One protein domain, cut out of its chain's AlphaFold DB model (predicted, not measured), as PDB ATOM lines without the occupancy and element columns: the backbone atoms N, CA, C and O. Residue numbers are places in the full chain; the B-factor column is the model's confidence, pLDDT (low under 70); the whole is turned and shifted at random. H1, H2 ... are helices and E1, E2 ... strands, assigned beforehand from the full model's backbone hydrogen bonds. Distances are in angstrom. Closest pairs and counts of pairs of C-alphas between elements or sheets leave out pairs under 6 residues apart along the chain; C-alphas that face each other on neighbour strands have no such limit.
ATOM      1  N   VAL A   6      41.595  17.978 -28.710       96.00
ATOM      2  CA  VAL A   6      42.013  19.340 -29.060       96.00
ATOM      3  C   VAL A   6      41.893  20.255 -27.849       96.00
ATOM      4  O   VAL A   6      40.806  20.451 -27.316       96.00
ATOM      5  N   ILE A   7      43.000  20.883 -27.460       96.56
ATOM      6  CA  ILE A   7      43.018  21.955 -26.458       96.56
ATOM      7  C   ILE A   7      43.319  23.274 -27.172       96.56
ATOM      8  O   ILE A   7      44.409  23.460 -27.722       96.56
ATOM      9  N   ARG A   8      42.370  24.213 -27.160       96.31
ATOM     10  CA  ARG A   8      42.539  25.532 -27.789       96.31
ATOM     11  C   ARG A   8      43.056  26.574 -26.799       96.31
ATOM     12  O   ARG A   8      42.604  26.624 -25.661       96.31
ATOM     13  N   SER A   9      43.983  27.426 -27.235       95.44
ATOM     14  CA  SER A   9      44.467  28.574 -26.448       95.44
ATOM     15  C   SER A   9      45.000  29.704 -27.342       95.44
ATOM     16  O   SER A   9      45.064  29.557 -28.563       95.44
ATOM     17  N   ARG A  10      45.401  30.848 -26.762       95.56
ATOM     18  CA  ARG A  10      45.940  32.035 -27.482       95.56
ATOM     19  C   ARG A  10      47.349  31.839 -28.077       95.56
ATOM     20  O   ARG A  10      48.106  32.784 -28.264       95.56
ATOM     21  N   ARG A  11      47.725  30.595 -28.342       94.69
ATOM     22  CA  ARG A  11      48.995  30.202 -28.950       94.69
ATOM     23  C   ARG A  11      48.998  30.501 -30.453       94.69
ATOM     24  O   ARG A  11      47.952  30.434 -31.087       94.69
ATOM     25  N   ARG A  12      50.175  30.799 -31.016       94.19
ATOM     26  CA  ARG A  12      50.340  31.190 -32.433       94.19
ATOM     27  C   ARG A  12      50.479  30.006 -33.399       94.19
ATOM     28  O   ARG A  12      50.073  30.104 -34.547       94.19
ATOM     29  N   THR A  13      51.047  28.895 -32.941       95.06
ATOM     30  CA  THR A  13      51.325  27.687 -33.747       95.06
ATOM     31  C   THR A  13      50.497  26.501 -33.257       95.06
ATOM     32  O   THR A  13      49.936  26.597 -32.169       95.06
ATOM     33  N   MET A  14      50.433  25.379 -33.985       96.25
ATOM     34  CA  MET A  14      49.933  24.084 -33.476       96.25
ATOM     35  C   MET A  14      51.067  23.268 -32.838       96.25
ATOM     36  O   MET A  14      52.237  23.502 -33.122       96.25
ATOM     37  N   ALA A  15      50.753  22.380 -31.891       95.62
ATOM     38  CA  ALA A  15      51.728  21.422 -31.359       95.62
ATOM     39  C   ALA A  15      51.039  20.123 -30.960       95.62
ATOM     40  O   ALA A  15      49.920  20.144 -30.438       95.62
ATOM     41  N   LEU A  16      51.762  19.030 -31.167       95.88
ATOM     42  CA  LEU A  16      51.364  17.682 -30.805       95.88
ATOM     43  C   LEU A  16      52.044  17.249 -29.511       95.88
ATOM     44  O   LEU A  16      53.219  17.526 -29.276       95.88
ATOM     45  N   GLN A  17      51.288  16.545 -28.681       95.38
ATOM     46  CA  GLN A  17      51.788  15.868 -27.498       95.38
ATOM     47  C   GLN A  17      51.188  14.464 -27.451       95.38
ATOM     48  O   GLN A  17      49.986  14.306 -27.633       95.38
ATOM     49  N   VAL A  18      52.010  13.469 -27.127       95.25
ATOM     50  CA  VAL A  18      51.542  12.161 -26.659       95.25
ATOM     51  C   VAL A  18      51.724  12.125 -25.139       95.25
ATOM     52  O   VAL A  18      52.815  12.422 -24.646       95.25
ATOM     53  N   THR A  19      50.655  11.877 -24.377       92.00
ATOM     54  CA  THR A  19      50.713  11.833 -22.902       92.00
ATOM     55  C   THR A  19      51.446  10.583 -22.408       92.00
ATOM     56  O   THR A  19      51.745   9.684 -23.191       92.00
ATOM     57  N   ARG A  20      51.733  10.496 -21.099       85.50
ATOM     58  CA  ARG A  20      52.362   9.299 -20.502       85.50
ATOM     59  C   ARG A  20      51.479   8.055 -20.627       85.50
ATOM     60  O   ARG A  20      51.993   6.947 -20.575       85.50
ATOM     61  N   GLU A  21      50.178   8.261 -20.798       86.88
ATOM     62  CA  GLU A  21      49.140   7.255 -21.010       86.88
ATOM     63  C   GLU A  21      48.909   6.957 -22.506       86.88
ATOM     64  O   GLU A  21      48.003   6.210 -22.850       86.88
ATOM     65  N   GLY A  22      49.695   7.557 -23.412       89.75
ATOM     66  CA  GLY A  22      49.611   7.312 -24.856       89.75
ATOM     67  C   GLY A  22      48.530   8.111 -25.596       89.75
ATOM     68  O   GLY A  22      48.333   7.904 -26.796       89.75
ATOM     69  N   GLN A  23      47.845   9.041 -24.926       93.19
ATOM     70  CA  GLN A  23      46.791   9.853 -25.540       93.19
ATOM     71  C   GLN A  23      47.381  10.959 -26.417       93.19
ATOM     72  O   GLN A  23      48.325  11.641 -26.017       93.19
ATOM     73  N   VAL A  24      46.797  11.179 -27.596       96.12
ATOM     74  CA  VAL A  24      47.221  12.242 -28.514       96.12
ATOM     75  C   VAL A  24      46.470  13.528 -28.190       96.12
ATOM     76  O   VAL A  24      45.241  13.586 -28.245       96.12
ATOM     77  N   VAL A  25      47.217  14.581 -27.878       97.06
ATOM     78  CA  VAL A  25      46.692  15.914 -27.598       97.06
ATOM     79  C   VAL A  25      47.241  16.887 -28.627       97.06
ATOM     80  O   VAL A  25      48.448  17.136 -28.695       97.06
ATOM     81  N   VAL A  26      46.341  17.492 -29.394       97.12
ATOM     82  CA  VAL A  26      46.663  18.627 -30.253       97.12
ATOM     83  C   VAL A  26      46.338  19.890 -29.489       97.12
ATOM     84  O   VAL A  26      45.182  20.197 -29.202       97.12
ATOM     85  N   ARG A  27      47.357  20.676 -29.174       97.50
ATOM     86  CA  ARG A  27      47.118  22.033 -28.702       97.50
ATOM     87  C   ARG A  27      47.095  22.960 -29.927       97.50
ATOM     88  O   ARG A  27      48.064  22.987 -30.684       97.50
ATOM     89  N   ALA A  28      46.032  23.735 -30.111       96.75
ATOM     90  CA  ALA A  28      45.817  24.548 -31.314       96.75
ATOM     91  C   ALA A  28      45.499  26.024 -30.989       96.75
ATOM     92  O   ALA A  28      44.955  26.306 -29.917       96.75
ATOM     93  N   PRO A  29      45.811  26.976 -31.890       97.50
ATOM     94  CA  PRO A  29      45.298  28.342 -31.806       97.50
ATOM     95  C   PRO A  29      43.766  28.367 -31.772       97.50
ATOM     96  O   PRO A  29      43.115  27.519 -32.385       97.50
ATOM     97  N   ILE A  30      43.171  29.358 -31.099       96.62
ATOM     98  CA  ILE A  30      41.701  29.503 -31.028       96.62
ATOM     99  C   ILE A  30      41.078  29.537 -32.433       96.62
ATOM    100  O   ILE A  30      40.066  28.882 -32.654       96.62
ATOM    101  N   TYR A  31      41.730  30.208 -33.384       94.88
ATOM    102  CA  TYR A  31      41.246  30.404 -34.754       94.88
ATOM    103  C   TYR A  31      41.543  29.248 -35.725       94.88
ATOM    104  O   TYR A  31      41.054  29.272 -36.849       94.88
ATOM    105  N   ALA A  32      42.349  28.247 -35.349       95.38
ATOM    106  CA  ALA A  32      42.744  27.192 -36.289       95.38
ATOM    107  C   ALA A  32      41.532  26.353 -36.725       95.38
ATOM    108  O   ALA A  32      40.816  25.812 -35.871       95.38
ATOM    109  N   ALA A  33      41.300  26.217 -38.032       95.81
ATOM    110  CA  ALA A  33      40.165  25.460 -38.543       95.81
ATOM    111  C   ALA A  33      40.304  23.964 -38.224       95.81
ATOM    112  O   ALA A  33      41.405  23.427 -38.079       95.81
ATOM    113  N   ARG A  34      39.168  23.260 -38.123       94.12
ATOM    114  CA  ARG A  34      39.171  21.814 -37.853       94.12
ATOM    115  C   ARG A  34      39.952  21.059 -38.934       94.12
ATOM    116  O   ARG A  34      40.732  20.186 -38.577       94.12
ATOM    117  N   GLY A  35      39.797  21.414 -40.211       95.06
ATOM    118  CA  GLY A  35      40.524  20.781 -41.321       95.06
ATOM    119  C   GLY A  35      42.045  20.892 -41.193       95.06
ATOM    120  O   GLY A  35      42.743  19.893 -41.346       95.06
ATOM    121  N   ASP A  36      42.558  22.061 -40.811       94.88
ATOM    122  CA  ASP A  36      44.003  22.278 -40.647       94.88
ATOM    123  C   ASP A  36      44.575  21.485 -39.475       94.88
ATOM    124  O   ASP A  36      45.658  20.918 -39.580       94.88
ATOM    125  N   ILE A  37      43.815  21.370 -38.380       95.19
ATOM    126  CA  ILE A  37      44.183  20.519 -37.243       95.19
ATOM    127  C   ILE A  37      44.288  19.054 -37.676       95.19
ATOM    128  O   ILE A  37      45.231  18.371 -37.288       95.19
ATOM    129  N   HIS A  38      43.342  18.566 -38.486       95.00
ATOM    130  CA  HIS A  38      43.386  17.186 -38.977       95.00
ATOM    131  C   HIS A  38      44.576  16.966 -39.903       95.00
ATOM    132  O   HIS A  38      45.302  15.995 -39.715       95.00
ATOM    133  N   ARG A  39      44.819  17.888 -40.841       95.69
ATOM    134  CA  ARG A  39      45.976  17.831 -41.741       95.69
ATOM    135  C   ARG A  39      47.285  17.775 -40.961       95.69
ATOM    136  O   ARG A  39      48.093  16.888 -41.198       95.69
ATOM    137  N   PHE A  40      47.430  18.644 -39.963       95.75
ATOM    138  CA  PHE A  40      48.602  18.679 -39.095       95.75
ATOM    139  C   PHE A  40      48.817  17.355 -38.346       95.75
ATOM    140  O   PHE A  40      49.945  16.888 -38.237       95.75
ATOM    141  N   VAL A  41      47.747  16.716 -37.858       95.81
ATOM    142  CA  VAL A  41      47.829  15.383 -37.235       95.81
ATOM    143  C   VAL A  41      48.263  14.326 -38.249       95.81
ATOM    144  O   VAL A  41      49.145  13.527 -37.941       95.81
ATOM    145  N   THR A  42      47.667  14.324 -39.442       95.62
ATOM    146  CA  THR A  42      47.988  13.370 -40.512       95.62
ATOM    147  C   THR A  42      49.443  13.491 -40.962       95.62
ATOM    148  O   THR A  42      50.132  12.481 -41.050       95.62
ATOM    149  N   GLU A  43      49.949  14.710 -41.157       96.62
ATOM    150  CA  GLU A  43      51.352  14.970 -41.520       96.62
ATOM    151  C   GLU A  43      52.350  14.415 -40.490       96.62
ATOM    152  O   GLU A  43      53.479  14.078 -40.834       96.62
ATOM    153  N   HIS A  44      51.935  14.277 -39.228       96.50
ATOM    154  CA  HIS A  44      52.776  13.796 -38.132       96.50
ATOM    155  C   HIS A  44      52.428  12.368 -37.686       96.50
ATOM    156  O   HIS A  44      52.866  11.937 -36.617       96.50
ATOM    157  N   GLU A  45      51.660  11.610 -38.472       94.75
ATOM    158  CA  GLU A  45      51.161  10.292 -38.069       94.75
ATOM    159  C   GLU A  45      52.282   9.319 -37.677       94.75
ATOM    160  O   GLU A  45      52.202   8.675 -36.628       94.75
ATOM    161  N   ALA A  46      53.353   9.253 -38.472       96.12
ATOM    162  CA  ALA A  46      54.492   8.380 -38.189       96.12
ATOM    163  C   ALA A  46      55.167   8.735 -36.852       96.12
ATOM    164  O   ALA A  46      55.486   7.854 -36.050       96.12
ATOM    165  N   TRP A  47      55.321  10.032 -36.568       96.31
ATOM    166  CA  TRP A  47      55.866  10.503 -35.296       96.31
ATOM    167  C   TRP A  47      54.941  10.160 -34.121       96.31
ATOM    168  O   TRP A  47      55.417   9.702 -33.080       96.31
ATOM    169  N   ILE A  48      53.623  10.325 -34.288       95.62
ATOM    170  CA  ILE A  48      52.624   9.977 -33.266       95.62
ATOM    171  C   ILE A  48      52.701   8.482 -32.946       95.62
ATOM    172  O   ILE A  48      52.804   8.123 -31.773       95.62
ATOM    173  N   ALA A  49      52.704   7.620 -33.966       94.94
ATOM    174  CA  ALA A  49      52.801   6.173 -33.797       94.94
ATOM    175  C   ALA A  49      54.084   5.764 -33.055       94.94
ATOM    176  O   ALA A  49      54.014   5.010 -32.083       94.94
ATOM    177  N   ALA A  50      55.237   6.324 -33.435       95.50
ATOM    178  CA  ALA A  50      56.501   6.065 -32.750       95.50
ATOM    179  C   ALA A  50      56.466   6.506 -31.275       95.50
ATOM    180  O   ALA A  50      56.925   5.781 -30.389       95.50
ATOM    181  N   GLN A  51      55.884   7.675 -30.978       95.56
ATOM    182  CA  GLN A  51      55.737   8.130 -29.594       95.56
ATOM    183  C   GLN A  51      54.775   7.252 -28.790       95.56
ATOM    184  O   GLN A  51      55.085   6.937 -27.643       95.56
ATOM    185  N   GLN A  52      53.644   6.834 -29.364       95.31
ATOM    186  CA  GLN A  52      52.697   5.935 -28.699       95.31
ATOM    187  C   GLN A  52      53.332   4.576 -28.394       95.31
ATOM    188  O   GLN A  52      53.218   4.108 -27.262       95.31
ATOM    189  N   ALA A  53      54.071   3.992 -29.344       94.44
ATOM    190  CA  ALA A  53      54.816   2.751 -29.129       94.44
ATOM    191  C   ALA A  53      55.825   2.894 -27.978       94.44
ATOM    192  O   ALA A  53      55.833   2.077 -27.059       94.44
ATOM    193  N   ARG A  54      56.592   3.994 -27.956       93.12
ATOM    194  CA  ARG A  54      57.532   4.290 -26.863       93.12
ATOM    195  C   ARG A  54      56.837   4.410 -25.504       93.12
ATOM    196  O   ARG A  54      57.356   3.911 -24.510       93.12
ATOM    197  N   GLN A  55      55.682   5.080 -25.433       92.38
ATOM    198  CA  GLN A  55      54.934   5.190 -24.173       92.38
ATOM    199  C   GLN A  55      54.348   3.846 -23.736       92.38
ATOM    200  O   GLN A  55      54.408   3.531 -22.550       92.38
ATOM    201  N   SER A  56      53.838   3.043 -24.672       91.44
ATOM    202  CA  SER A  56      53.321   1.704 -24.381       91.44
ATOM    203  C   SER A  56      54.410   0.787 -23.836       91.44
ATOM    204  O   SER A  56      54.187   0.117 -22.832       91.44
ATOM    205  N   GLN A  57      55.597   0.791 -24.449       91.38
ATOM    206  CA  GLN A  57      56.739   0.017 -23.961       91.38
ATOM    207  C   GLN A  57      57.130   0.455 -22.546       91.38
ATOM    208  O   GLN A  57      57.234  -0.374 -21.649       91.38
ATOM    209  N   ARG A  58      57.234   1.769 -22.310       88.56
ATOM    210  CA  ARG A  58      57.535   2.323 -20.983       88.56
ATOM    211  C   ARG A  58      56.513   1.903 -19.923       88.56
ATOM    212  O   ARG A  58      56.893   1.646 -18.789       88.56
ATOM    213  N   LEU A  59      55.224   1.887 -20.264       87.06
ATOM    214  CA  LEU A  59      54.155   1.460 -19.355       87.06
ATOM    215  C   LEU A  59      54.198  -0.044 -19.070       87.06
ATOM    216  O   LEU A  59      53.844  -0.443 -17.967       87.06
ATOM    217  N   ALA A  60      54.622  -0.858 -20.037       87.88
ATOM    218  CA  ALA A  60      54.800  -2.292 -19.841       87.88
ATOM    219  C   ALA A  60      56.014  -2.598 -18.946       87.88
ATOM    220  O   ALA A  60      55.919  -3.435 -18.056       87.88
ATOM    221  N   GLU A  61      57.131  -1.893 -19.149       88.31
ATOM    222  CA  GLU A  61      58.348  -2.028 -18.331       88.31
ATOM    223  C   GLU A  61      58.163  -1.461 -16.916       88.31
ATOM    224  O   GLU A  61      58.679  -2.001 -15.939       88.31
ATOM    225  N   HIS A  62      57.408  -0.367 -16.799       84.44
ATOM    226  CA  HIS A  62      57.160   0.336 -15.545       84.44
ATOM    227  C   HIS A  62      55.664   0.611 -15.377       84.44
ATOM    228  O   HIS A  62      55.208   1.749 -15.588       84.44
TER     229      HIS A  62
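Overview. This is residues 6 to 62 of the 170 residues of the protein "M48 family peptidase" of Oscillibacter sp (UniProt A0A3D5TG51). A small three-stranded sheet has two helices over one of its faces, two layers in all; H1 lies over the strands, and H2 meets H1 end to end at a corner and reaches along past the turn between E2 and E3. The printed part has 57 residues, with three named strands and then two named helices in the order E1, E2, E3, H1, H2. The sheet runs E1, E3, E2 and is mixed; the class is mixed, helices and strands. The whole is only just loose, close to compact, with a radius of gyration of the C-alphas of 12.7 A, and spans 40 by 20 by 14 A, only just a rod.

Arrangement. E1, residues 6 to 9, is an edge strand, parallel to the inner strand E3, residues 24 to 29, at 31 degrees, with N 7 and O 26 within hydrogen-bond range at 2.9 A. The other edge strand, E2, residues 15 to 18, forms an antiparallel hairpin with E3 at 162 degrees; N 25 and O 17 are 2.8 A apart. E1 and E2 are apart. H1, residues 34 to 43, is on the sheet at a height of 10.0 A, over E3 and E2, and slantwise to the strands, at 50 degrees to E3 on the local plane. Its closest C-alphas to E3 are those of Ile 37 and Ala 28, 7.4 A. H2, residues 45 to 61, is on the sheet too; its closest C-alphas to E2 are those of Gln 51 and Val 18, 6.5 A. H1 and H2 meet only through their link. In both helices every O i to N i+4 pair is within hydrogen-bond range.

Along the chain. E1 begins at C-alpha 6 (42.013, 19.340, -29.060). E1 is 9.9 A long, E2 10.4 A, E3 16.5 A and H1 14.4 A. H2, 24.4 A, ends at C-alpha 61 (58.348, -2.028, -18.331).

Size, cuts and confidence. The farthest C-alphas, of Tyr 31 and Glu 61, are 40.2 A apart. The printed part has no cut, its four links are tight, and no printed residue is under 70 in pLDDT.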